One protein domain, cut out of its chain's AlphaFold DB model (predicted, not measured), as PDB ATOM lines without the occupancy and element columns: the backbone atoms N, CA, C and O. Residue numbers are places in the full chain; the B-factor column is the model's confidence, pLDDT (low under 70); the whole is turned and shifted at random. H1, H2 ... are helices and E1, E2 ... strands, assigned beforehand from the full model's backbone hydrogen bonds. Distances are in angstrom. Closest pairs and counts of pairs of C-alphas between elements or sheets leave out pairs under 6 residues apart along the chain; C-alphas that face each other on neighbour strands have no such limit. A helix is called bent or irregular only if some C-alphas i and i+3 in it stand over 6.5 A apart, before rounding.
ATOM      1  N   HIS A  58      35.631  36.372 -22.056       89.81
ATOM      2  CA  HIS A  58      36.237  37.338 -21.147       89.81
ATOM      3  C   HIS A  58      37.745  37.106 -20.958       89.81
ATOM      4  O   HIS A  58      38.539  38.051 -20.967       89.81
ATOM      5  N   ASP A  59      38.159  35.849 -20.777       88.25
ATOM      6  CA  ASP A  59      39.567  35.491 -20.609       88.25
ATOM      7  C   ASP A  59      40.364  35.765 -21.893       88.25
ATOM      8  O   ASP A  59      41.486  36.267 -21.812       88.25
ATOM      9  N   TRP A  60      39.784  35.509 -23.070       88.81
ATOM     10  CA  TRP A  60      40.398  35.881 -24.345       88.81
ATOM     11  C   TRP A  60      40.646  37.390 -24.436       88.81
ATOM     12  O   TRP A  60      41.789  37.806 -24.642       88.81
ATOM     13  N   ILE A  61      39.620  38.214 -24.204       89.94
ATOM     14  CA  ILE A  61      39.738  39.679 -24.269       89.94
ATOM     15  C   ILE A  61      40.762  40.167 -23.242       89.94
ATOM     16  O   ILE A  61      41.739  40.835 -23.586       89.94
ATOM     17  N   SER A  62      40.583  39.793 -21.974       88.56
ATOM     18  CA  SER A  62      41.434  40.271 -20.882       88.56
ATOM     19  C   SER A  62      42.902  39.884 -21.057       88.56
ATOM     20  O   SER A  62      43.770  40.724 -20.835       88.56
ATOM     21  N   ARG A  63      43.208  38.666 -21.511       87.62
ATOM     22  CA  ARG A  63      44.597  38.197 -21.641       87.62
ATOM     23  C   ARG A  63      45.249  38.598 -22.957       87.62
ATOM     24  O   ARG A  63      46.406  39.014 -22.975       87.62
ATOM     25  N   LYS A  64      44.539  38.453 -24.079       86.12
ATOM     26  CA  LYS A  64      45.137  38.650 -25.409       86.12
ATOM     27  C   LYS A  64      45.083  40.102 -25.855       86.12
ATOM     28  O   LYS A  64      46.088  40.608 -26.349       86.12
ATOM     29  N   MET A  65      43.961  40.781 -25.619       87.88
ATOM     30  CA  MET A  65      43.818  42.183 -26.014       87.88
ATOM     31  C   MET A  65      44.368  43.141 -24.955       87.88
ATOM     32  O   MET A  65      44.928  44.174 -25.315       87.88
ATOM     33  N   LEU A  66      44.223  42.820 -23.661       84.69
ATOM     34  CA  LEU A  66      44.356  43.828 -22.598       84.69
ATOM     35  C   LEU A  66      45.548  43.639 -21.641       84.69
ATOM     36  O   LEU A  66      46.128  44.635 -21.218       84.69
ATOM     37  N   GLU A  67      45.959  42.411 -21.306       84.25
ATOM     38  CA  GLU A  67      46.954  42.140 -20.244       84.25
ATOM     39  C   GLU A  67      48.312  42.809 -20.501       84.25
ATOM     40  O   GLU A  67      48.962  43.304 -19.581       84.25
ATOM     41  N   LYS A  68      48.732  42.870 -21.767       79.69
ATOM     42  CA  LYS A  68      50.001  43.494 -22.177       79.69
ATOM     43  C   LYS A  68      49.831  44.933 -22.661       79.69
ATOM     44  O   LYS A  68      50.794  45.545 -23.131       79.69
ATOM     45  N   HIS A  69      48.619  45.472 -22.572       82.19
ATOM     46  CA  HIS A  69      48.294  46.754 -23.161       82.19
ATOM     47  C   HIS A  69      48.727  47.901 -22.248       82.19
ATOM     48  O   HIS A  69      48.233  48.066 -21.133       82.19
ATOM     49  N   ARG A  70      49.675  48.717 -22.721       88.56
ATOM     50  CA  ARG A  70      50.150  49.892 -21.970       88.56
ATOM     51  C   ARG A  70      49.162  51.054 -22.017       88.56
ATOM     52  O   ARG A  70      49.157  51.872 -21.107       88.56
ATOM     53  N   TYR A  71      48.358  51.121 -23.073       91.44
ATOM     54  CA  TYR A  71      47.414  52.205 -23.306       91.44
ATOM     55  C   TYR A  71      46.069  51.915 -22.663       91.44
ATOM     56  O   TYR A  71      45.530  50.820 -22.839       91.44
ATOM     57  N   LYS A  72      45.528  52.907 -21.959       91.56
ATOM     58  CA  LYS A  72      44.221  52.859 -21.318       91.56
ATOM     59  C   LYS A  72      43.351  54.036 -21.742       91.56
ATOM     60  O   LYS A  72      43.815  55.166 -21.922       91.56
ATOM     61  N   TRP A  73      42.054  53.760 -21.830       95.00
ATOM     62  CA  TRP A  73      41.018  54.762 -22.040       95.00
ATOM     63  C   TRP A  73      40.991  55.792 -20.904       95.00
ATOM     64  O   TRP A  73      40.925  55.425 -19.729       95.00
ATOM     65  N   GLY A  74      41.040  57.078 -21.252       93.81
ATOM     66  CA  GLY A  74      41.059  58.188 -20.297       93.81
ATOM     67  C   GLY A  74      42.426  58.478 -19.673       93.81
ATOM     68  O   GLY A  74      42.507  59.349 -18.811       93.81
ATOM     69  N   LYS A  75      43.486  57.760 -20.071       92.81
ATOM     70  CA  LYS A  75      44.853  57.989 -19.583       92.81
ATOM     71  C   LYS A  75      45.812  58.268 -20.733       92.81
ATOM     72  O   LYS A  75      46.129  59.424 -20.985       92.81
ATOM     73  N   GLU A  76      46.269  57.235 -21.438       94.31
ATOM     74  CA  GLU A  76      47.128  57.415 -22.612       94.31
ATOM     75  C   GLU A  76      46.313  57.809 -23.858       94.31
ATOM     76  O   GLU A  76      46.813  58.531 -24.722       94.31
ATOM     77  N   PHE A  77      45.048  57.382 -23.923       95.38
ATOM     78  CA  PHE A  77      44.075  57.849 -24.907       95.38
ATOM     79  C   PHE A  77      43.092  58.817 -24.253       95.38
ATOM     80  O   PHE A  77      42.366  58.433 -23.334       95.38
ATOM     81  N   ASP A  78      43.046  60.054 -24.737       95.88
ATOM     82  CA  ASP A  78      42.154  61.082 -24.215       95.88
ATOM     83  C   ASP A  78      40.826  61.090 -25.002       95.88
ATOM     84  O   ASP A  78      40.801  61.509 -26.166       95.88
ATOM     85  N   PRO A  79      39.703  60.647 -24.400       96.06
ATOM     86  CA  PRO A  79      38.413  60.593 -25.084       96.06
ATOM     87  C   PRO A  79      37.828  61.979 -25.365       96.06
ATOM     88  O   PRO A  79      36.843  62.082 -26.086       96.06
ATOM     89  N   THR A  80      38.399  63.038 -24.793       95.25
ATOM     90  CA  THR A  80      37.910  64.415 -24.925       95.25
ATOM     91  C   THR A  80      38.504  65.135 -26.138       95.25
ATOM     92  O   THR A  80      38.038  66.214 -26.509       95.25
ATOM     93  N   VAL A  81      39.486  64.516 -26.805       94.12
ATOM     94  CA  VAL A  81      40.053  65.026 -28.053       94.12
ATOM     95  C   VAL A  81      38.967  65.087 -29.126       94.12
ATOM     96  O   VAL A  81      38.284  64.102 -29.412       94.12
ATOM     97  N   LEU A  82      38.837  66.260 -29.742       93.25
ATOM     98  CA  LEU A  82      37.872  66.521 -30.803       93.25
ATOM     99  C   LEU A  82      38.222  65.741 -32.070       93.25
ATOM    100  O   LEU A  82      39.359  65.771 -32.542       93.25
ATOM    101  N   THR A  83      37.219  65.107 -32.667       91.06
ATOM    102  CA  THR A  83      37.377  64.335 -33.910       91.06
ATOM    103  C   THR A  83      37.364  65.205 -35.164       91.06
ATOM    104  O   THR A  83      37.796  64.765 -36.221       91.06
ATOM    105  N   GLY A  84      36.884  66.447 -35.064       86.12
ATOM    106  CA  GLY A  84      36.649  67.323 -36.217       86.12
ATOM    107  C   GLY A  84      35.297  67.102 -36.907       86.12
ATOM    108  O   GLY A  84      34.923  67.907 -37.757       86.12
ATOM    109  N   ILE A  85      34.534  66.080 -36.507       83.00
ATOM    110  CA  ILE A  85      33.137  65.882 -36.920       83.00
ATOM    111  C   ILE A  85      32.241  66.730 -36.017       83.00
ATOM    112  O   ILE A  85      32.455  66.765 -34.808       83.00
ATOM    113  N   GLY A  86      31.226  67.398 -36.563       71.19
ATOM    114  CA  GLY A  86      30.272  68.177 -35.771       71.19
ATOM    115  C   GLY A  86      29.061  68.632 -36.580       71.19
ATOM    116  O   GLY A  86      29.078  68.590 -37.808       71.19
ATOM    117  N   GLY A  87      28.008  69.049 -35.875       61.41
ATOM    118  CA  GLY A  87      26.783  69.573 -36.486       61.41
ATOM    119  C   GLY A  87      26.953  70.954 -37.137       61.41
ATOM    120  O   GLY A  87      28.008  71.591 -37.031       61.41
ATOM    121  N   LYS A  88      25.882  71.412 -37.800       54.56
ATOM    122  CA  LYS A  88      25.731  72.749 -38.403       54.56
ATOM    123  C   LYS A  88      26.360  73.833 -37.513       54.56
ATOM    124  O   LYS A  88      26.068  73.909 -36.323       54.56
ATOM    125  N   ASN A  89      27.242  74.647 -38.094       58.44
ATOM    126  CA  ASN A  89      27.976  75.760 -37.462       58.44
ATOM    127  C   ASN A  89      29.209  75.420 -36.607       58.44
ATOM    128  O   ASN A  89      29.690  76.301 -35.897       58.44
ATOM    129  N   SER A  90      29.776  74.208 -36.658       56.47
ATOM    130  CA  SER A  90      31.038  73.844 -35.963       56.47
ATOM    131  C   SER A  90      31.045  73.965 -34.424       56.47
ATOM    132  O   SER A  90      31.998  73.532 -33.780       56.47
ATOM    133  N   GLN A  91      29.966  74.463 -33.813       57.16
ATOM    134  CA  GLN A  91      29.861  74.707 -32.369       57.16
ATOM    135  C   GLN A  91      29.655  73.431 -31.534       57.16
ATOM    136  O   GLN A  91      29.785  73.471 -30.314       57.16
ATOM    137  N   GLN A  92      29.391  72.278 -32.157       70.06
ATOM    138  CA  GLN A  92      29.266  70.987 -31.466       70.06
ATOM    139  C   GLN A  92      30.171  69.924 -32.096       70.06
ATOM    140  O   GLN A  92      29.707  68.883 -32.555       70.06
ATOM    141  N   SER A  93      31.477  70.191 -32.143       85.06
ATOM    142  CA  SER A  93      32.472  69.188 -32.536       85.06
ATOM    143  C   SER A  93      32.456  68.008 -31.563       85.06
ATOM    144  O   SER A  93      32.645  68.186 -30.361       85.06
ATOM    145  N   LEU A  94      32.201  66.807 -32.064       89.25
ATOM    146  CA  LEU A  94      32.149  65.584 -31.274       89.25
ATOM    147  C   LEU A  94      33.558  65.173 -30.848       89.25
ATOM    148  O   LEU A  94      34.494  65.169 -31.661       89.25
ATOM    149  N   ASP A  95      33.700  64.825 -29.573       93.50
ATOM    150  CA  ASP A  95      34.915  64.197 -29.068       93.50
ATOM    151  C   ASP A  95      34.930  62.690 -29.374       93.50
ATOM    152  O   ASP A  95      33.919  62.104 -29.774       93.50
ATOM    153  N   TRP A  96      36.090  62.045 -29.250       95.12
ATOM    154  CA  TRP A  96      36.189  60.596 -29.463       95.12
ATOM    155  C   TRP A  96      35.252  59.818 -28.537       95.12
ATOM    156  O   TRP A  96      34.678  58.810 -28.947       95.12
ATOM    157  N   GLY A  97      35.035  60.307 -27.319       95.88
ATOM    158  CA  GLY A  97      34.084  59.720 -26.395       95.88
ATOM    159  C   GLY A  97      32.638  59.772 -26.889       95.88
ATOM    160  O   GLY A  97      31.910  58.796 -26.742       95.88
ATOM    161  N   ASP A  98      32.217  60.871 -27.518       93.56
ATOM    162  CA  ASP A  98      30.905  61.012 -28.154       93.56
ATOM    163  C   ASP A  98      30.732  60.002 -29.292       93.56
ATOM    164  O   ASP A  98      29.673  59.384 -29.396       93.56
ATOM    165  N   ILE A  99      31.761  59.824 -30.128       93.56
ATOM    166  CA  ILE A  99      31.731  58.869 -31.244       93.56
ATOM    167  C   ILE A  99      31.585  57.438 -30.721       93.56
ATOM    168  O   ILE A  99      30.659  56.737 -31.130       93.56
ATOM    169  N   ILE A 100      32.433  57.015 -29.776       96.69
ATOM    170  CA  ILE A 100      32.361  55.659 -29.204       96.69
ATOM    171  C   ILE A 100      31.044  55.438 -28.459       96.69
ATOM    172  O   ILE A 100      30.444  54.372 -28.579       96.69
ATOM    173  N   ASN A 101      30.538  56.455 -27.758       96.00
ATOM    174  CA  ASN A 101      29.225  56.389 -27.130       96.00
ATOM    175  C   ASN A 101      28.112  56.156 -28.163       96.00
ATOM    176  O   ASN A 101      27.265  55.294 -27.989       96.00
ATOM    177  N   LYS A 102      28.115  56.884 -29.280       94.00
ATOM    178  CA  LYS A 102      27.093  56.708 -30.325       94.00
ATOM    179  C   LYS A 102      27.143  55.318 -30.944       94.00
ATOM    180  O   LYS A 102      26.089  54.711 -31.124       94.00
ATOM    181  N   VAL A 103      28.349  54.815 -31.207       95.56
ATOM    182  CA  VAL A 103      28.564  53.442 -31.683       95.56
ATOM    183  C   VAL A 103      27.980  52.442 -30.689       95.56
ATOM    184  O   VAL A 103      27.168  51.617 -31.089       95.56
ATOM    185  N   LEU A 104      28.296  52.551 -29.397       96.25
ATOM    186  CA  LEU A 104      27.773  51.648 -28.366       96.25
ATOM    187  C   LEU A 104      26.254  51.719 -28.189       96.25
ATOM    188  O   LEU A 104      25.610  50.679 -28.086       96.25
ATOM    189  N   ASN A 105      25.671  52.916 -28.217       94.50
ATOM    190  CA  ASN A 105      24.218  53.085 -28.195       94.50
ATOM    191  C   ASN A 105      23.558  52.357 -29.371       94.50
ATOM    192  O   ASN A 105      22.496  51.749 -29.232       94.50
ATOM    193  N   ARG A 106      24.206  52.378 -30.542       94.69
ATOM    194  CA  ARG A 106      23.693  51.650 -31.697       94.69
ATOM    195  C   ARG A 106      23.918  50.143 -31.588       94.69
ATOM    196  O   ARG A 106      22.997  49.399 -31.915       94.69
ATOM    197  N   ILE A 107      25.053  49.706 -31.041       95.62
ATOM    198  CA  ILE A 107      25.308  48.301 -30.688       95.62
ATOM    199  C   ILE A 107      24.210  47.785 -29.750       95.62
ATOM    200  O   ILE A 107      23.645  46.734 -30.023       95.62
ATOM    201  N   GLU A 108      23.848  48.516 -28.691       94.06
ATOM    202  CA  GLU A 108      22.806  48.094 -27.742       94.06
ATOM    203  C   GLU A 108      21.444  47.861 -28.419       94.06
ATOM    204  O   GLU A 108      20.753  46.880 -28.116       94.06
ATOM    205  N   GLY A 109      21.076  48.741 -29.355       92.38
ATOM    206  CA  GLY A 109      19.834  48.630 -30.120       92.38
ATOM    207  C   GLY A 109      19.843  47.524 -31.182       92.38
ATOM    208  O   GLY A 109      18.785  46.984 -31.500       92.38
ATOM    209  N   LEU A 110      21.015  47.183 -31.722       90.25
ATOM    210  CA  LEU A 110      21.182  46.202 -32.800       90.25
ATOM    211  C   LEU A 110      21.561  44.796 -32.305       90.25
ATOM    212  O   LEU A 110      21.349  43.817 -33.021       90.25
ATOM    213  N   ALA A 111      22.125  44.675 -31.102       89.50
ATOM    214  CA  ALA A 111      22.589  43.408 -30.555       89.50
ATOM    215  C   ALA A 111      21.407  42.440 -30.340       89.50
ATOM    216  O   ALA A 111      20.473  42.754 -29.589       89.50
ATOM    217  N   PRO A 112      21.426  41.249 -30.966       86.44
ATOM    218  CA  PRO A 112      20.379  40.259 -30.771       86.44
ATOM    219  C   PRO A 112      20.438  39.643 -29.369       86.44
ATOM    220  O   PRO A 112      21.486  39.593 -28.732       86.44
ATOM    221  N   VAL A 113      19.293  39.136 -28.913       83.94
ATOM    222  CA  VAL A 113      19.168  38.353 -27.673       83.94
ATOM    223  C   VAL A 113      19.330  36.871 -28.012       83.94
ATOM    224  O   VAL A 113      18.612  36.372 -28.896       83.94
ATOM    225  N   ALA A 114      20.220  36.158 -27.317       75.19
ATOM    226  CA  ALA A 114      20.557  34.759 -27.607       75.19
ATOM    227  C   ALA A 114      19.337  33.811 -27.571       75.19
ATOM    228  O   ALA A 114      19.245  32.878 -28.371       75.19
ATOM    229  N   GLY A 115      18.353  34.084 -26.705       65.19
ATOM    230  CA  GLY A 115      17.149  33.259 -26.517       65.19
ATOM    231  C   GLY A 115      16.082  33.336 -27.621       65.19
ATOM    232  O   GLY A 115      15.115  32.584 -27.588       65.19
ATOM    233  N   SER A 116      16.231  34.211 -28.620       64.50
ATOM    234  CA  SER A 116      15.194  34.459 -29.645       64.50
ATOM    235  C   SER A 116      15.093  33.394 -30.755       64.50
ATOM    236  O   SER A 116      14.484  33.639 -31.794       64.50
ATOM    237  N   GLY A 117      15.739  32.232 -30.596       60.03
ATOM    238  CA  GLY A 117      15.858  31.213 -31.654       60.03
ATOM    239  C   GLY A 117      16.803  31.609 -32.801       60.03
ATOM    240  O   GLY A 117      17.049  30.815 -33.704       60.03
ATOM    241  N   ARG A 118      17.388  32.816 -32.756       57.88
ATOM    242  CA  ARG A 118      18.345  33.343 -33.742       57.88
ATOM    243  C   ARG A 118      19.797  33.087 -33.327       57.88
ATOM    244  O   ARG A 118      20.604  34.013 -33.278       57.88
ATOM    245  N   SER A 119      20.166  31.830 -33.074       62.81
ATOM    246  CA  SER A 119      21.554  31.464 -32.726       62.81
ATOM    247  C   SER A 119      22.586  31.811 -33.812       62.81
ATOM    248  O   SER A 119      23.782  31.818 -33.545       62.81
ATOM    249  N   ASN A 120      22.137  32.147 -35.026       74.31
ATOM    250  CA  ASN A 120      22.980  32.298 -36.213       74.31
ATOM    251  C   ASN A 120      23.384  33.755 -36.501       74.31
ATOM    252  O   ASN A 120      23.653  34.112 -37.653       74.31
ATOM    253  N   SER A 121      23.391  34.607 -35.472       86.00
ATOM    254  CA  SER A 121      23.773  36.014 -35.600       86.00
ATOM    255  C   SER A 121      25.203  36.163 -36.131       86.00
ATOM    256  O   SER A 121      26.128  35.545 -35.603       86.00
ATOM    257  N   LEU A 122      25.372  37.039 -37.129       88.56
ATOM    258  CA  LEU A 122      26.670  37.509 -37.637       88.56
ATOM    259  C   LEU A 122      27.420  38.410 -36.643       88.56
ATOM    260  O   LEU A 122      28.598  38.690 -36.830       88.56
ATOM    261  N   ARG A 123      26.718  38.887 -35.616       91.50
ATOM    262  CA  ARG A 123      27.169  39.870 -34.630       91.50
ATOM    263  C   ARG A 123      27.243  39.270 -33.240       91.50
ATOM    264  O   ARG A 123      26.635  38.224 -32.985       91.50
ATOM    265  N   TRP A 124      27.892  40.001 -32.343       93.50
ATOM    266  CA  TRP A 124      27.794  39.774 -30.911       93.50
ATOM    267  C   TRP A 124      26.364  40.007 -30.415       93.50
ATOM    268  O   TRP A 124      25.729  41.017 -30.722       93.50
ATOM    269  N   THR A 125      25.875  39.044 -29.651       92.38
ATOM    270  CA  THR A 125      24.641  39.066 -28.867       92.38
ATOM    271  C   THR A 125      24.843  39.860 -27.579       92.38
ATOM    272  O   THR A 125      25.974  40.128 -27.169       92.38
ATOM    273  N   LYS A 126      23.749  40.242 -26.917       92.38
ATOM    274  CA  LYS A 126      23.809  40.985 -25.647       92.38
ATOM    275  C   LYS A 126      24.554  40.216 -24.554       92.38
ATOM    276  O   LYS A 126      25.312  40.812 -23.797       92.38
ATOM    277  N   GLU A 127      24.388  38.901 -24.525       91.38
ATOM    278  CA  GLU A 127      25.041  37.995 -23.582       91.38
ATOM    279  C   GLU A 127      26.564  37.942 -23.798       91.38
ATOM    280  O   GLU A 127      27.333  37.878 -22.842       91.38
ATOM    281  N   GLU A 128      27.015  38.040 -25.049       92.88
ATOM    282  CA  GLU A 128      28.441  38.094 -25.397       92.88
ATOM    283  C   GLU A 128      29.079  39.430 -25.006       92.88
ATOM    284  O   GLU A 128      30.202  39.458 -24.503       92.88
ATOM    285  N   TRP A 129      28.343  40.535 -25.161       94.25
ATOM    286  CA  TRP A 129      28.760  41.826 -24.615       94.25
ATOM    287  C   TRP A 129      28.870  41.779 -23.086       94.25
ATOM    288  O   TRP A 129      29.875  42.231 -22.537       94.25
ATOM    289  N   ALA A 130      27.901  41.171 -22.400       92.06
ATOM    290  CA  ALA A 130      27.918  41.061 -20.944       92.06
ATOM    291  C   ALA A 130      29.095  40.211 -20.442       92.06
ATOM    292  O   ALA A 130      29.816  40.629 -19.531       92.06
ATOM    293  N   GLU A 131      29.348  39.070 -21.090       91.44
ATOM    294  CA  GLU A 131      30.521  38.229 -20.833       91.44
ATOM    295  C   GLU A 131      31.821  39.020 -21.027       91.44
ATOM    296  O   GLU A 131      32.692  38.994 -20.156       91.44
ATOM    297  N   ALA A 132      31.941  39.807 -22.102       92.12
ATOM    298  CA  ALA A 132      33.124  40.636 -22.337       92.12
ATOM    299  C   ALA A 132      33.400  41.621 -21.183       92.12
ATOM    300  O   ALA A 132      34.558  41.792 -20.778       92.12
ATOM    301  N   PHE A 133      32.356  42.219 -20.598       88.75
ATOM    302  CA  PHE A 133      32.486  43.153 -19.473       88.75
ATOM    303  C   PHE A 133      32.767  42.488 -18.121       88.75
ATOM    304  O   PHE A 133      33.267  43.184 -17.227       88.75
ATOM    305  N   LYS A 134      32.565  41.164 -18.016       81.12
ATOM    306  CA  LYS A 134      32.583  40.340 -16.794       81.12
ATOM    307  C   LYS A 134      31.346  40.569 -15.918       81.12
ATOM    308  O   LYS A 134      31.111  41.683 -15.459       81.12
ATOM    309  N   HIS A 135      30.651  39.487 -15.558       66.12
ATOM    310  CA  HIS A 135      29.385  39.438 -14.791       66.12
ATOM    311  C   HIS A 135      29.392  40.092 -13.395       66.12
ATOM    312  O   HIS A 135      28.396  40.056 -12.691       66.12
ATOM    313  N   GLN A 136      30.506  40.662 -12.934       63.25
ATOM    314  CA  GLN A 136      30.655  41.134 -11.548       63.25
ATOM    315  C   GLN A 136      30.485  42.645 -11.378       63.25
ATOM    316  O   GLN A 136      30.856  43.190 -10.337       63.25
ATOM    317  N   ILE A 137      29.981  43.343 -12.391       71.50
ATOM    318  CA  ILE A 137      29.932  44.805 -12.393       71.50
ATOM    319  C   ILE A 137      28.477  45.250 -12.283       71.50
ATOM    320  O   ILE A 137      27.639  44.706 -13.000       71.50
ATOM    321  N   PRO A 138      28.152  46.202 -11.385       76.81
ATOM    322  CA  PRO A 138      26.779  46.654 -11.222       76.81
ATOM    323  C   PRO A 138      26.228  47.138 -12.564       76.81
ATOM    324  O   PRO A 138      26.880  47.945 -13.230       76.81
ATOM    325  N   LEU A 139      25.026  46.670 -12.923       78.38
ATOM    326  CA  LEU A 139      24.306  47.044 -14.151       78.38
ATOM    327  C   LEU A 139      24.228  48.567 -14.345       78.38
ATOM    328  O   LEU A 139      24.187  49.046 -15.474       78.38
ATOM    329  N   ASP A 140      24.276  49.304 -13.235       85.38
ATOM    330  CA  ASP A 140      24.136  50.750 -13.186       85.38
ATOM    331  C   ASP A 140      25.469  51.506 -13.188       85.38
ATOM    332  O   ASP A 140      25.474  52.693 -12.886       85.38
ATOM    333  N   THR A 141      26.606  50.870 -13.488       90.50
ATOM    334  CA  THR A 141      27.899  51.575 -13.553       90.50
ATOM    335  C   THR A 141      28.284  51.914 -15.000       90.50
ATOM    336  O   THR A 141      28.399  51.000 -15.820       90.50
ATOM    337  N   PRO A 142      28.585  53.187 -15.332       93.19
ATOM    338  CA  PRO A 142      29.040  53.548 -16.673       93.19
ATOM    339  C   PRO A 142      30.362  52.855 -17.050       93.19
ATOM    340  O   PRO A 142      31.264  52.725 -16.213       93.19
ATOM    341  N   LEU A 143      30.515  52.454 -18.319       93.44
ATOM    342  CA  LEU A 143      31.671  51.655 -18.771       93.44
ATOM    343  C   LEU A 143      33.027  52.351 -18.553       93.44
ATOM    344  O   LEU A 143      34.043  51.683 -18.376       93.44
ATOM    345  N   ASP A 144      33.076  53.685 -18.526       94.44
ATOM    346  CA  ASP A 144      34.313  54.438 -18.284       94.44
ATOM    347  C   ASP A 144      34.749  54.453 -16.807       94.44
ATOM    348  O   ASP A 144      35.831  54.960 -16.497       94.44
ATOM    349  N   LYS A 145      33.945  53.910 -15.883       92.88
ATOM    350  CA  LYS A 145      34.233  53.931 -14.437       92.88
ATOM    351  C   LYS A 145      34.916  52.671 -13.910       92.88
ATOM    352  O   LYS A 145      35.388  52.688 -12.774       92.88
ATOM    353  N   PHE A 146      35.045  51.618 -14.713       91.12
ATOM    354  CA  PHE A 146      35.700  50.367 -14.319       91.12
ATOM    355  C   PHE A 146      36.674  49.863 -15.391       91.12
ATOM    356  O   PHE A 146      36.591  50.242 -16.557       91.12
ATOM    357  N   GLU A 147      37.643  49.029 -15.000       90.06
ATOM    358  CA  GLU A 147      38.784  48.707 -15.873       90.06
ATOM    359  C   GLU A 147      38.404  47.868 -17.103       90.06
ATOM    360  O   GLU A 147      38.871  48.191 -18.191       90.06
ATOM    361  N   SER A 148      37.544  46.843 -16.986       89.75
ATOM    362  CA  SER A 148      37.113  46.054 -18.157       89.75
ATOM    363  C   SER A 148      36.304  46.889 -19.155       89.75
ATOM    364  O   SER A 148      36.485  46.749 -20.362       89.75
ATOM    365  N   GLY A 149      35.480  47.818 -18.670       92.56
ATOM    366  CA  GLY A 149      34.681  48.724 -19.491       92.56
ATOM    367  C   GLY A 149      35.562  49.718 -20.236       92.56
ATOM    368  O   GLY A 149      35.490  49.793 -21.460       92.56
ATOM    369  N   LYS A 150      36.488  50.389 -19.539       93.69
ATOM    370  CA  LYS A 150      37.519  51.243 -20.160       93.69
ATOM    371  C   LYS A 150      38.314  50.504 -21.226       93.69
ATOM    372  O   LYS A 150      38.610  51.056 -22.283       93.69
ATOM    373  N   ALA A 151      38.679  49.263 -20.943       92.31
ATOM    374  CA  ALA A 151      39.447  48.461 -21.867       92.31
ATOM    375  C   ALA A 151      38.636  48.109 -23.124       92.31
ATOM    376  O   ALA A 151      39.142  48.257 -24.234       92.31
ATOM    377  N   MET A 152      37.357  47.762 -22.974       94.88
ATOM    378  CA  MET A 152      36.474  47.524 -24.115       94.88
ATOM    379  C   MET A 152      36.183  48.802 -24.917       94.88
ATOM    380  O   MET A 152      36.156  48.755 -26.144       94.88
ATOM    381  N   LEU A 153      36.044  49.965 -24.262       96.25
ATOM    382  CA  LEU A 153      35.951  51.263 -24.950       96.25
ATOM    383  C   LEU A 153      37.170  51.502 -25.852       96.25
ATOM    384  O   LEU A 153      37.030  51.953 -26.989       96.25
ATOM    385  N   PHE A 154      38.358  51.143 -25.365       96.19
ATOM    386  CA  PHE A 154      39.591  51.231 -26.137       96.19
ATOM    387  C   PHE A 154      39.633  50.223 -27.303       96.19
ATOM    388  O   PHE A 154      40.013  50.602 -28.410       96.19
ATOM    389  N   VAL A 155      39.164  48.983 -27.107       96.62
ATOM    390  CA  VAL A 155      39.017  47.985 -28.190       96.62
ATOM    391  C   VAL A 155      38.095  48.496 -29.296       96.62
ATOM    392  O   VAL A 155      38.478  48.488 -30.465       96.62
ATOM    393  N   ILE A 156      36.912  49.005 -28.941       97.75
ATOM    394  CA  ILE A 156      35.952  49.549 -29.912       97.75
ATOM    395  C   ILE A 156      36.571  50.727 -30.667       97.75
ATOM    396  O   ILE A 156      36.417  50.819 -31.880       97.75
ATOM    397  N   MET A 157      37.320  51.596 -29.987       97.44
ATOM    398  CA  MET A 157      38.034  52.696 -30.634       97.44
ATOM    399  C   MET A 157      39.071  52.209 -31.652       97.44
ATOM    400  O   MET A 157      39.135  52.749 -32.762       97.44
ATOM    401  N   CYS A 158      39.845  51.171 -31.325       97.44
ATOM    402  CA  CYS A 158      40.784  50.579 -32.275       97.44
ATOM    403  C   CYS A 158      40.061  50.001 -33.500       97.44
ATOM    404  O   CYS A 158      40.523  50.204 -34.623       97.44
ATOM    405  N   ILE A 159      38.897  49.370 -33.321       97.81
ATOM    406  CA  ILE A 159      38.084  48.874 -34.442       97.81
ATOM    407  C   ILE A 159      37.541  50.034 -35.282       97.81
ATOM    408  O   ILE A 159      37.723  50.045 -36.494       97.81
ATOM    409  N   VAL A 160      36.936  51.048 -34.658       96.50
ATOM    410  CA  VAL A 160      36.409  52.235 -35.354       96.50
ATOM    411  C   VAL A 160      37.499  52.895 -36.199       96.50
ATOM    412  O   VAL A 160      37.293  53.164 -37.379       96.50
ATOM    413  N   THR A 161      38.678  53.128 -35.626       96.06
ATOM    414  CA  THR A 161      39.793  53.747 -36.361       96.06
ATOM    415  C   THR A 161      40.367  52.832 -37.439       96.06
ATOM    416  O   THR A 161      40.721  53.331 -38.502       96.06
ATOM    417  N   GLY A 162      40.407  51.516 -37.211       95.56
ATOM    418  CA  GLY A 162      40.842  50.537 -38.214       95.56
ATOM    419  C   GLY A 162      39.904  50.472 -39.420       95.56
ATOM    420  O   GLY A 162      40.374  50.478 -40.550       95.56
ATOM    421  N   LEU A 163      38.587  50.524 -39.188       94.75
ATOM    422  CA  LEU A 163      37.560  50.558 -40.239       94.75
ATOM    423  C   LEU A 163      37.629  51.832 -41.094       94.75
ATOM    424  O   LEU A 163      37.312  51.802 -42.282       94.75
ATOM    425  N   ILE A 164      38.002  52.956 -40.475       92.12
ATOM    426  CA  ILE A 164      38.128  54.270 -41.122       92.12
ATOM    427  C   ILE A 164      39.428  54.368 -41.924       92.12
ATOM    428  O   ILE A 164      39.424  54.902 -43.032       92.12
ATOM    429  N   GLU A 165      40.543  53.924 -41.342       90.25
ATOM    430  CA  GLU A 165      41.860  54.032 -41.968       90.25
ATOM    431  C   GLU A 165      42.047  52.968 -43.056       90.25
ATOM    432  O   GLU A 165      42.467  53.299 -44.163       90.25
ATOM    433  N   GLY A 166      41.660  51.719 -42.785       86.81
ATOM    434  CA  GLY A 166      41.980  50.585 -43.649       86.81
ATOM    435  C   GLY A 166      43.474  50.249 -43.632       86.81
ATOM    436  O   GLY A 166      44.292  50.974 -43.059       86.81
ATOM    437  N   ARG A 167      43.855  49.110 -44.226       84.06
ATOM    438  CA  ARG A 167      45.264  48.662 -44.233       84.06
ATOM    439  C   ARG A 167      46.138  49.570 -45.102       84.06
ATOM    440  O   ARG A 167      47.208  49.977 -44.664       84.06
ATOM    441  N   ALA A 168      45.639  49.961 -46.281       81.62
ATOM    442  CA  ALA A 168      46.333  50.811 -47.256       81.62
ATOM    443  C   ALA A 168      46.895  52.119 -46.681       81.62
ATOM    444  O   ALA A 168      47.865  52.673 -47.194       81.62
ATOM    445  N   LYS A 169      46.222  52.662 -45.662       83.69
ATOM    446  CA  LYS A 169      46.471  54.002 -45.129       83.69
ATOM    447  C   LYS A 169      47.012  53.959 -43.703       83.69
ATOM    448  O   LYS A 169      46.959  54.991 -43.032       83.69
ATOM    449  N   GLU A 170      47.506  52.811 -43.231       86.00
ATOM    450  CA  GLU A 170      47.962  52.642 -41.847       86.00
ATOM    451  C   GLU A 170      48.923  53.766 -41.420       86.00
ATOM    452  O   GLU A 170      49.950  54.025 -42.051       86.00
ATOM    453  N   GLY A 171      48.575  54.454 -40.331       87.81
ATOM    454  CA  GLY A 171      49.390  55.519 -39.749       87.81
ATOM    455  C   GLY A 171      49.356  56.857 -40.494       87.81
ATOM    456  O   GLY A 171      50.014  57.799 -40.041       87.81
ATOM    457  N   THR A 172      48.594  56.974 -41.586       90.50
ATOM    458  CA  THR A 172      48.466  58.226 -42.352       90.50
ATOM    459  C   THR A 172      47.346  59.117 -41.818       90.50
ATOM    460  O   THR A 172      47.524  60.334 -41.739       90.50
ATOM    461  N   ILE A 173      46.217  58.530 -41.402       91.06
ATOM    462  CA  ILE A 173      45.067  59.262 -40.854       91.06
ATOM    463  C   ILE A 173      45.235  59.391 -39.340       91.06
ATOM    464  O   ILE A 173      45.067  60.473 -38.769       91.06
ATOM    465  N   PHE A 174      45.620  58.295 -38.683       94.62
ATOM    466  CA  PHE A 174      45.771  58.222 -37.236       94.62
ATOM    467  C   PHE A 174      47.222  57.924 -36.870       94.62
ATOM    468  O   PHE A 174      47.621  56.782 -36.625       94.62
ATOM    469  N   LYS A 175      48.046  58.976 -36.793       94.12
ATOM    470  CA  LYS A 175      49.462  58.829 -36.431       94.12
ATOM    471  C   LYS A 175      49.617  58.035 -35.134       94.12
ATOM    472  O   LYS A 175      48.961  58.330 -34.136       94.12
ATOM    473  N   ARG A 176      50.527  57.057 -35.136       92.94
ATOM    474  CA  ARG A 176      50.810  56.146 -34.007       92.94
ATOM    475  C   ARG A 176      49.667  55.188 -33.632       92.94
ATOM    476  O   ARG A 176      49.814  54.481 -32.635       92.94
ATOM    477  N   ARG A 177      48.589  55.078 -34.426       94.50
ATOM    478  CA  ARG A 177      47.537  54.063 -34.222       94.50
ATOM    479  C   ARG A 177      48.121  52.664 -34.158       94.50
ATOM    480  O   ARG A 177      47.849  51.980 -33.184       94.50
ATOM    481  N   GLY A 178      48.981  52.277 -35.101       93.12
ATOM    482  CA  GLY A 178      49.605  50.949 -35.101       93.12
ATOM    483  C   GLY A 178      50.289  50.617 -33.770       93.12
ATOM    484  O   GLY A 178      50.099  49.541 -33.226       93.12
ATOM    485  N   ARG A 179      50.981  51.571 -33.134       93.06
ATOM    486  CA  ARG A 179      51.593  51.348 -31.811       93.06
ATOM    487  C   ARG A 179      50.556  51.185 -30.695       93.06
ATOM    488  O   ARG A 179      50.754  50.365 -29.801       93.06
ATOM    489  N   MET A 180      49.488  51.979 -30.733       93.50
ATOM    490  CA  MET A 180      48.422  51.949 -29.733       93.50
ATOM    491  C   MET A 180      47.473  50.765 -29.894       93.50
ATOM    492  O   MET A 180      47.003  50.262 -28.892       93.50
ATOM    493  N   CYS A 181      47.187  50.326 -31.112       95.25
ATOM    494  CA  CYS A 181      46.173  49.321 -31.406       95.25
ATOM    495  C   CYS A 181      46.761  47.980 -31.849       95.25
ATOM    496  O   CYS A 181      46.012  47.014 -31.896       95.25
ATOM    497  N   SER A 182      48.075  47.866 -32.094       92.88
ATOM    498  CA  SER A 182      48.700  46.621 -32.577       92.88
ATOM    499  C   SER A 182      48.313  45.376 -31.773       92.88
ATOM    500  O   SER A 182      47.940  44.395 -32.407       92.88
ATOM    501  N   PRO A 183      48.327  45.355 -30.424       91.88
ATOM    502  CA  PRO A 183      47.947  44.142 -29.699       91.88
ATOM    503  C   PRO A 183      46.492  43.727 -29.951       91.88
ATOM    504  O   PRO A 183      46.203  42.535 -30.060       91.88
ATOM    505  N   ILE A 184      45.594  44.707 -30.070       94.12
ATOM    506  CA  ILE A 184      44.176  44.490 -30.369       94.12
ATOM    507  C   ILE A 184      44.029  44.035 -31.815       94.12
ATOM    508  O   ILE A 184      43.445  42.988 -32.055       94.12
ATOM    509  N   ASP A 185      44.640  44.747 -32.757       94.12
ATOM    510  CA  ASP A 185      44.597  44.427 -34.180       94.12
ATOM    511  C   ASP A 185      45.134  43.025 -34.472       94.12
ATOM    512  O   ASP A 185      44.493  42.257 -35.180       94.12
ATOM    513  N   THR A 186      46.267  42.642 -33.880       91.12
ATOM    514  CA  THR A 186      46.810  41.291 -34.060       91.12
ATOM    515  C   THR A 186      45.924  40.223 -33.416       91.12
ATOM    516  O   THR A 186      45.900  39.091 -33.882       91.12
ATOM    517  N   THR A 187      45.200  40.549 -32.343       90.81
ATOM    518  CA  THR A 187      44.256  39.606 -31.715       90.81
ATOM    519  C   THR A 187      42.954  39.486 -32.508       90.81
ATOM    520  O   THR A 187      42.304  38.447 -32.470       90.81
ATOM    521  N   LEU A 188      42.579  40.543 -33.226       93.81
ATOM    522  CA  LEU A 188      41.416  40.578 -34.101       93.81
ATOM    523  C   LEU A 188      41.699  40.041 -35.508       93.81
ATOM    524  O   LEU A 188      40.777  39.988 -36.307       93.81
ATOM    525  N   GLN A 189      42.942  39.665 -35.816       92.56
ATOM    526  CA  GLN A 189      43.348  39.151 -37.122       92.56
ATOM    527  C   GLN A 189      42.707  37.780 -37.405       92.56
ATOM    528  O   GLN A 189      42.698  36.899 -36.544       92.56
ATOM    529  N   PHE A 190      42.208  37.586 -38.623       91.25
ATOM    530  CA  PHE A 190      41.640  36.330 -39.114       91.25
ATOM    531  C   PHE A 190      42.009  36.088 -40.578       91.25
ATOM    532  O   PHE A 190      42.464  36.988 -41.291       91.25
ATOM    533  N   ARG A 191      41.847  34.845 -41.026       90.25
ATOM    534  CA  ARG A 191      42.195  34.443 -42.388       90.25
ATOM    535  C   ARG A 191      41.086  34.773 -43.365       90.25
ATOM    536  O   ARG A 191      39.919  34.899 -42.992       90.25
ATOM    537  N   VAL A 192      41.447  34.859 -44.638       88.81
ATOM    538  CA  VAL A 192      40.466  34.989 -45.725       88.81
ATOM    539  C   VAL A 192      39.516  33.791 -45.724       88.81
ATOM    540  O   VAL A 192      38.310  33.977 -45.833       88.81
ATOM    541  N   THR A 193      40.031  32.582 -45.502       87.00
ATOM    542  CA  THR A 193      39.209  31.372 -45.356       87.00
ATOM    543  C   THR A 193      38.238  31.455 -44.179       87.00
ATOM    544  O   THR A 193      37.059  31.156 -44.360       87.00
ATOM    545  N   ASP A 194      38.681  31.939 -43.011       87.81
ATOM    546  CA  ASP A 194      37.803  32.139 -41.846       87.81
ATOM    547  C   ASP A 194      36.676  33.146 -42.158       87.81
ATOM    548  O   ASP A 194      35.531  32.957 -41.741       87.81
ATOM    549  N   TRP A 195      36.989  34.214 -42.904       90.06
ATOM    550  CA  TRP A 195      36.005  35.199 -43.359       90.06
ATOM    551  C   TRP A 195      34.987  34.590 -44.322       90.06
ATOM    552  O   TRP A 195      33.781  34.723 -44.110       90.06
ATOM    553  N   GLU A 196      35.460  33.909 -45.365       88.25
ATOM    554  CA  GLU A 196      34.602  33.267 -46.359       88.25
ATOM    555  C   GLU A 196      33.669  32.231 -45.731       88.25
ATOM    556  O   GLU A 196      32.480  32.171 -46.052       88.25
ATOM    557  N   GLU A 197      34.204  31.421 -44.823       86.19
ATOM    558  CA  GLU A 197      33.441  30.434 -44.074       86.19
ATOM    559  C   GLU A 197      32.376  31.113 -43.197       86.19
ATOM    560  O   GLU A 197      31.207  30.715 -43.213       86.19
ATOM    561  N   TRP A 198      32.736  32.199 -42.504       87.69
ATOM    562  CA  TRP A 198      31.798  32.955 -41.673       87.69
ATOM    563  C   TRP A 198      30.627  33.533 -42.476       87.69
ATOM    564  O   TRP A 198      29.474  33.479 -42.021       87.69
ATOM    565  N   ILE A 199      30.882  34.068 -43.677       85.75
ATOM    566  CA  ILE A 199      29.838  34.680 -44.511       85.75
ATOM    567  C   ILE A 199      28.943  33.647 -45.217       85.75
ATOM    568  O   ILE A 199      27.758  33.932 -45.403       85.75
ATOM    569  N   LYS A 200      29.433  32.430 -45.513       83.00
ATOM    570  CA  LYS A 200      28.734  31.373 -46.290       83.00
ATOM    571  C   LYS A 200      27.476  30.749 -45.631       83.00
ATOM    572  O   LYS A 200      26.937  29.772 -46.135       83.00
ATOM    573  N   LYS A 201      26.921  31.343 -44.564       64.25
ATOM    574  CA  LYS A 201      25.644  30.977 -43.892       64.25
ATOM    575  C   LYS A 201      25.471  29.472 -43.614       64.25
ATOM    576  O   LYS A 201      24.361  28.947 -43.677       64.25
ATOM    577  N   THR A 202      26.534  28.779 -43.233       62.56
ATOM    578  CA  THR A 202      26.430  27.443 -42.641       62.56
ATOM    579  C   THR A 202      25.874  27.597 -41.229       62.56
ATOM    580  O   THR A 202      26.540  28.096 -40.321       62.56
ATOM    581  N   GLU A 203      24.601  27.240 -41.045       63.62
ATOM    582  CA  GLU A 203      23.902  27.400 -39.766       63.62
ATOM    583  C   GLU A 203      24.632  26.726 -38.596       63.62
ATOM    584  O   GLU A 203      24.531  27.202 -37.468       63.62
ATOM    585  N   ASP A 204      25.393  25.668 -38.867       62.16
ATOM    586  CA  ASP A 204      26.091  24.875 -37.855       62.16
ATOM    587  C   ASP A 204      27.302  25.601 -37.264       62.16
ATOM    588  O   ASP A 204      27.512  25.575 -36.052       62.16
ATOM    589  N   ILE A 205      28.031  26.361 -38.082       63.47
ATOM    590  CA  ILE A 205      29.218  27.133 -37.676       63.47
ATOM    591  C   ILE A 205      28.852  28.156 -36.603       63.47
ATOM    592  O   ILE A 205      29.545  28.318 -35.601       63.47
ATOM    593  N   ARG A 206      27.703  28.811 -36.771       68.50
ATOM    594  CA  ARG A 206      27.224  29.838 -35.838       68.50
ATOM    595  C   ARG A 206      26.476  29.247 -34.637       68.50
ATOM    596  O   ARG A 206      26.261  29.955 -33.652       68.50
ATOM    597  N   LYS A 207      26.086  27.968 -34.710       64.62
ATOM    598  CA  LYS A 207      25.465  27.196 -33.619       64.62
ATOM    599  C   LYS A 207      26.480  26.470 -32.746       64.62
ATOM    600  O   LYS A 207      26.096  26.105 -31.635       64.62
ATOM    601  N   ASN A 208      27.713  26.234 -33.201       60.88
ATOM    602  CA  ASN A 208      28.655  25.419 -32.440       60.88
ATOM    603  C   ASN A 208      29.225  26.211 -31.239       60.88
ATOM    604  O   ASN A 208      30.150  27.012 -31.342       60.88
ATOM    605  N   ARG A 209      28.556  26.028 -30.093       57.53
ATOM    606  CA  ARG A 209      28.433  26.947 -28.939       57.53
ATOM    607  C   ARG A 209      29.545  26.892 -27.893       57.53
ATOM    608  O   ARG A 209      29.420  27.540 -26.859       57.53
ATOM    609  N   ALA A 210      30.558  26.043 -28.042       54.19
ATOM    610  CA  ALA A 210      31.248  25.586 -26.839       54.19
ATOM    611  C   ALA A 210      32.732  25.934 -26.729       54.19
ATOM    612  O   ALA A 210      33.132  26.333 -25.644       54.19
ATOM    613  N   ASN A 211      33.575  25.767 -27.749       56.50
ATOM    614  CA  ASN A 211      35.001  25.542 -27.433       56.50
ATOM    615  C   ASN A 211      36.025  26.368 -28.225       56.50
ATOM    616  O   ASN A 211      37.224  26.151 -28.059       56.50
ATOM    617  N   GLN A 212      35.597  27.344 -29.024       64.06
ATOM    618  CA  GLN A 212      36.523  28.078 -29.899       64.06
ATOM    619  C   GLN A 212      37.434  29.059 -29.162       64.06
ATOM    620  O   GLN A 212      38.591  29.228 -29.524       64.06
ATOM    621  N   CYS A 213      36.950  29.630 -28.062       74.62
ATOM    622  CA  CYS A 213      37.731  30.516 -27.205       74.62
ATOM    623  C   CYS A 213      38.301  29.821 -25.960       74.62
ATOM    624  O   CYS A 213      38.649  30.484 -24.987       74.62
ATOM    625  N   SER A 214      38.401  28.485 -25.961       64.12
ATOM    626  CA  SER A 214      38.715  27.739 -24.739       64.12
ATOM    627  C   SER A 214      40.169  27.885 -24.278       64.12
ATOM    628  O   SER A 214      41.115  27.940 -25.064       64.12
ATOM    629  N   LYS A 215      40.373  27.823 -22.956       65.06
ATOM    630  CA  LYS A 215      41.719  27.820 -22.342       65.06
ATOM    631  C   LYS A 215      42.617  26.680 -22.828       65.06
ATOM    632  O   LYS A 215      43.836  26.816 -22.806       65.06
ATOM    633  N   GLN A 216      42.013  25.550 -23.200       59.41
ATOM    634  CA  GLN A 216      42.707  24.336 -23.644       59.41
ATOM    635  C   GLN A 216      43.193  24.457 -25.087       59.41
ATOM    636  O   GLN A 216      44.256  23.937 -25.414       59.41
ATOM    637  N   ALA A 217      42.439  25.190 -25.906       50.47
ATOM    638  CA  ALA A 217      42.783  25.505 -27.280       50.47
ATOM    639  C   ALA A 217      43.933  26.541 -27.389       50.47
ATOM    640  O   ALA A 217      44.546  26.779 -28.426       50.47
ATOM    641  N   GLY A 218      44.264  27.194 -26.278       56.72
ATOM    642  CA  GLY A 218      44.880  28.505 -26.367       56.72
ATOM    643  C   GLY A 218      43.833  29.510 -26.846       56.72
ATOM    644  O   GLY A 218      42.926  29.211 -27.615       56.72
ATOM    645  N   TYR A 219      43.929  30.737 -26.354       55.38
ATOM    646  CA  TYR A 219      42.945  31.792 -26.632       55.38
ATOM    647  C   TYR A 219      43.076  32.364 -28.054       55.38
ATOM    648  O   TYR A 219      42.889  33.548 -28.291       55.38
ATOM    649  N   ASP A 220      43.508  31.532 -28.980       62.56
ATOM    650  CA  ASP A 220      43.965  31.867 -30.311       62.56
ATOM    651  C   ASP A 220      43.018  31.296 -31.388       62.56
ATOM    652  O   ASP A 220      43.270  31.475 -32.569       62.56
ATOM    653  N   GLY A 221      41.904  30.667 -30.979       67.44
ATOM    654  CA  GLY A 221      40.810  30.159 -31.825       67.44
ATOM    655  C   GLY A 221      39.561  31.059 -31.877       67.44
ATOM    656  O   GLY A 221      38.489  30.630 -32.299       67.44
ATOM    657  N   CYS A 222      39.667  32.309 -31.416       86.31
ATOM    658  CA  CYS A 222      38.550  33.256 -31.326       86.31
ATOM    659  C   CYS A 222      38.315  34.081 -32.603       86.31
ATOM    660  O   CYS A 222      37.700  35.146 -32.531       86.31
ATOM    661  N   GLN A 223      38.783  33.633 -33.771       88.12
ATOM    662  CA  GLN A 223      38.667  34.377 -35.034       88.12
ATOM    663  C   GLN A 223      37.207  34.719 -35.347       88.12
ATOM    664  O   GLN A 223      36.898  35.852 -35.696       88.12
ATOM    665  N   TRP A 224      36.281  33.779 -35.150       88.88
ATOM    666  CA  TRP A 224      34.858  34.029 -35.400       88.88
ATOM    667  C   TRP A 224      34.260  35.038 -34.412       88.88
ATOM    668  O   TRP A 224      33.452  35.879 -34.805       88.88
ATOM    669  N   ALA A 225      34.703  35.022 -33.150       91.19
ATOM    670  CA  ALA A 225      34.332  36.050 -32.182       91.19
ATOM    671  C   ALA A 225      34.896  37.423 -32.592       91.19
ATOM    672  O   ALA A 225      34.186  38.423 -32.489       91.19
ATOM    673  N   ALA A 226      36.127  37.481 -33.113       93.88
ATOM    674  CA  ALA A 226      36.726  38.704 -33.644       93.88
ATOM    675  C   ALA A 226      35.954  39.255 -34.855       93.88
ATOM    676  O   ALA A 226      35.599  40.435 -34.859       93.88
ATOM    677  N   ILE A 227      35.614  38.405 -35.833       93.56
ATOM    678  CA  ILE A 227      34.799  38.790 -36.997       93.56
ATOM    679  C   ILE A 227      33.451  39.346 -36.528       93.56
ATOM    680  O   ILE A 227      33.053  40.441 -36.930       93.56
ATOM    681  N   ALA A 228      32.762  38.634 -35.631       93.56
ATOM    682  CA  ALA A 228      31.461  39.055 -35.126       93.56
ATOM    683  C   ALA A 228      31.526  40.381 -34.341       93.56
ATOM    684  O   ALA A 228      30.594  41.189 -34.418       93.56
ATOM    685  N   LEU A 229      32.626  40.645 -33.627       96.19
ATOM    686  CA  LEU A 229      32.860  41.918 -32.943       96.19
ATOM    687  C   LEU A 229      33.030  43.061 -33.945       96.19
ATOM    688  O   LEU A 229      32.348  44.082 -33.836       96.19
ATOM    689  N   ILE A 230      33.906  42.878 -34.939       96.50
ATOM    690  CA  ILE A 230      34.164  43.878 -35.983       96.50
ATOM    691  C   ILE A 230      32.875  44.197 -36.740       96.50
ATOM    692  O   ILE A 230      32.550  45.371 -36.912       96.50
ATOM    693  N   LEU A 231      32.093  43.177 -37.111       94.50
ATOM    694  CA  LEU A 231      30.797  43.356 -37.771       94.50
ATOM    695  C   LEU A 231      29.788  44.109 -36.894       94.50
ATOM    696  O   LEU A 231      29.039  44.939 -37.406       94.50
ATOM    697  N   SER A 232      29.793  43.883 -35.578       95.62
ATOM    698  CA  SER A 232      28.922  44.616 -34.644       95.62
ATOM    699  C   SER A 232      29.242  46.113 -34.623       95.62
ATOM    700  O   SER A 232      28.332  46.947 -34.630       95.62
ATOM    701  N   VAL A 233      30.532  46.464 -34.631       97.06
ATOM    702  CA  VAL A 233      30.991  47.860 -34.687       97.06
ATOM    703  C   VAL A 233      30.710  48.469 -36.061       97.06
ATOM    704  O   VAL A 233      30.155  49.564 -36.136       97.06
ATOM    705  N   TYR A 234      31.026  47.752 -37.140       95.00
ATOM    706  CA  TYR A 234      30.787  48.181 -38.518       95.00
ATOM    707  C   TYR A 234      29.306  48.494 -38.784       95.00
ATOM    708  O   TYR A 234      28.981  49.576 -39.279       95.00
ATOM    709  N   GLU A 235      28.391  47.589 -38.422       93.00
ATOM    710  CA  GLU A 235      26.952  47.793 -38.641       93.00
ATOM    711  C   GLU A 235      26.430  48.977 -37.816       93.00
ATOM    712  O   GLU A 235      25.597  49.763 -38.262       93.00
ATOM    713  N   SER A 236      26.982  49.163 -36.620       94.12
ATOM    714  CA  SER A 236      26.640  50.301 -35.772       94.12
ATOM    715  C   SER A 236      27.104  51.623 -36.380       94.12
ATOM    716  O   SER A 236      26.337  52.583 -36.393       94.12
ATOM    717  N   MET A 237      28.318  51.676 -36.937       93.12
ATOM    718  CA  MET A 237      28.840  52.864 -37.623       93.12
ATOM    719  C   MET A 237      28.043  53.202 -38.885       93.12
ATOM    720  O   MET A 237      27.604  54.342 -39.042       93.12
ATOM    721  N   THR A 238      27.802  52.215 -39.750       90.88
ATOM    722  CA  THR A 238      27.007  52.395 -40.977       90.88
ATOM    723  C   THR A 238      25.559  52.767 -40.675       90.88
ATOM    724  O   THR A 238      24.979  53.602 -41.362       90.88
ATOM    725  N   SER A 239      24.977  52.234 -39.600       89.06
ATOM    726  CA  SER A 239      23.630  52.624 -39.195       89.06
ATOM    727  C   SER A 239      23.548  54.041 -38.615       89.06
ATOM    728  O   SER A 239      22.458  54.613 -38.634       89.06
ATOM    729  N   ILE A 240      24.636  54.590 -38.068       88.94
ATOM    730  CA  ILE A 240      24.691  55.999 -37.644       88.94
ATOM    731  C   ILE A 240      24.859  56.892 -38.873       88.94
ATOM    732  O   ILE A 240      24.179  57.904 -39.006       88.94
ATOM    733  N   CYS A 241      25.749  56.507 -39.786       86.19
ATOM    734  CA  CYS A 241      26.030  57.269 -40.988       86.19
ATOM    735  C   CYS A 241      26.226  56.340 -42.189       86.19
ATOM    736  O   CYS A 241      27.335  55.902 -42.488       86.19
ATOM    737  N   ASN A 242      25.140  56.099 -42.920       84.12
ATOM    738  CA  ASN A 242      25.115  55.229 -44.101       84.12
ATOM    739  C   ASN A 242      25.971  55.749 -45.271       84.12
ATOM    740  O   ASN A 242      26.324  54.990 -46.166       84.12
ATOM    741  N   GLN A 243      26.310  57.039 -45.261       82.50
ATOM    742  CA  GLN A 243      27.167  57.692 -46.256       82.50
ATOM    743  C   GLN A 243      28.615  57.871 -45.780       82.50
ATOM    744  O   GLN A 243      29.471  58.292 -46.557       82.50
ATOM    745  N   CYS A 244      28.912  57.591 -44.508       79.69
ATOM    746  CA  CYS A 244      30.273  57.654 -43.997       79.69
ATOM    747  C   CYS A 244      30.963  56.358 -44.414       79.69
ATOM    748  O   CYS A 244      30.864  55.352 -43.731       79.69
ATOM    749  N   GLY A 245      31.608  56.341 -45.572       75.50
ATOM    750  CA  GLY A 245      32.214  55.123 -46.090       75.50
ATOM    751  C   GLY A 245      32.884  55.340 -47.442       75.50
ATOM    752  O   GLY A 245      32.854  56.453 -47.971       75.50
ATOM    753  N   PRO A 246      33.506  54.293 -48.001       76.94
ATOM    754  CA  PRO A 246      33.464  52.899 -47.544       76.94
ATOM    755  C   PRO A 246      34.317  52.631 -46.293       76.94
ATOM    756  O   PRO A 246      35.328  53.300 -46.084       76.94
TER     757      PRO A 246
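Overview. This is residues 58 to 246 of the 503 residues of an uncharacterized protein of Plasmodium inui San Antonio 1 (UniProt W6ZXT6). A small antiparallel hairpin of two strands, E1 and E2, makes one end of a cluster of mostly crossed helices, with H4 and H8 at its core. H5 crosses H4 and H2 crosses H8, H1 and H3 pack near the first end of H4, and H6 packs near the first end of H8, while the small H7 and the loop of residues 208 to 222 lie toward the other end of the longest axis. The printed part has 189 residues, with eight named helices and two named strands in the order H1 E1 E2 H2 H3 H4 H5 H6 H7 H8, and its class is mostly helix. The whole is compact, with a radius of gyration of the C-alphas of 16.6 A, and rounded, spanning 50 by 35 by 33 A.

Arrangement. E1, residues 82 to 86, and E2, residues 93 to 95, are antiparallel neighbours at 138 degrees and form a hairpin. N 83 and O 94 are 2.9 A apart, and N 94 and O 85 are 2.8 A apart, both within hydrogen-bond range. A tight link with no residue between joins E2 to H2, residues 96 to 110. H2 touches H8, residues 223 to 240, about perpendicular at 77 degrees; H8 does so with residues 232 to 240 alone, and the closest C-alphas, of Arg 106 and Ser 236, are 5.2 A apart. The hub is H4, residues 147 to 165, which touches five helices. H8 touches it at 72 degrees, only just about perpendicular, with the closest C-alphas, of Ile 159 and Ile 230, 6.5 A apart. H2 only just touches H4, with 3 pairs of C-alphas within 8 A and residue 100 of H2 alone. H5, residues 177 to 187, touches H4 about perpendicular at 75 degrees; the closest C-alphas, of Cys 158 and Cys 181, are 5.6 A apart, and H4 does so with residues 155 to 159 alone. H1, residues 58 to 66, touches H5 with the closest C-alphas, of Met 65 and Ile 184, 4.9 A apart. Those two helices run opposite ways at a shallow tilt of 33 degrees, only just short of steep. H1 only just touches H4, with 3 pairs of C-alphas within 8 A. H3, residues 126 to 133, touches H1, with the C-alphas of His 58 and Ala 132 closest at 4.7 A. H3 also touches H4, with residues 148 to 152 of H4 alone; the C-alphas of Phe 133 and Ser 148 are closest at 5.6 A. H6, residues 192 to 199, touches H8 at a steep tilt of 62 degrees, the same way, with the C-alphas of Trp 198 and Trp 224 closest at 7.1 A; H8 does so with residues 223 to 227 alone. H7, residues 203 to 207, touches no helix, but is close to H6 without clearly touching it. Every O i to N i+4 pair is within hydrogen-bond range in H2, H3, H4, H6, H7 and H8, against 4 of 5 in H1 and 5 of 7 in H5.

Along the chain. H1 begins at C-alpha 58, (36.237, 37.338, -21.147), and is 10.5 A long. E1 measures 9.2 A, E2 6.6 A, H2 21.1 A, and H3 10.9 A. H4, the longest helix, runs 26.8 A from C-alpha 147 at (38.784, 48.707, -15.873). H5, 15.0 A, is irregular, with C-alphas 180 and 183 at 7.8 A. H6 measures 10.7 A, H7 6.3 A, and H8 25.9 A, ending at C-alpha 240, (24.691, 55.999, -37.644).

Size, cuts and confidence. The two C-alphas farthest apart, of Asn 89 and Gln 216, are 55.2 A apart. The printed part has no cut. The long links join H1 to E1, H2 to H3, H3 to H4, H4 to H5, and H7 to H8. The mean pLDDT of the printed part is 85.2; 32 residues are under 70, namely 87 to 91, 115 to 119, 135 to 136, 201 to 212 and 214 to 221.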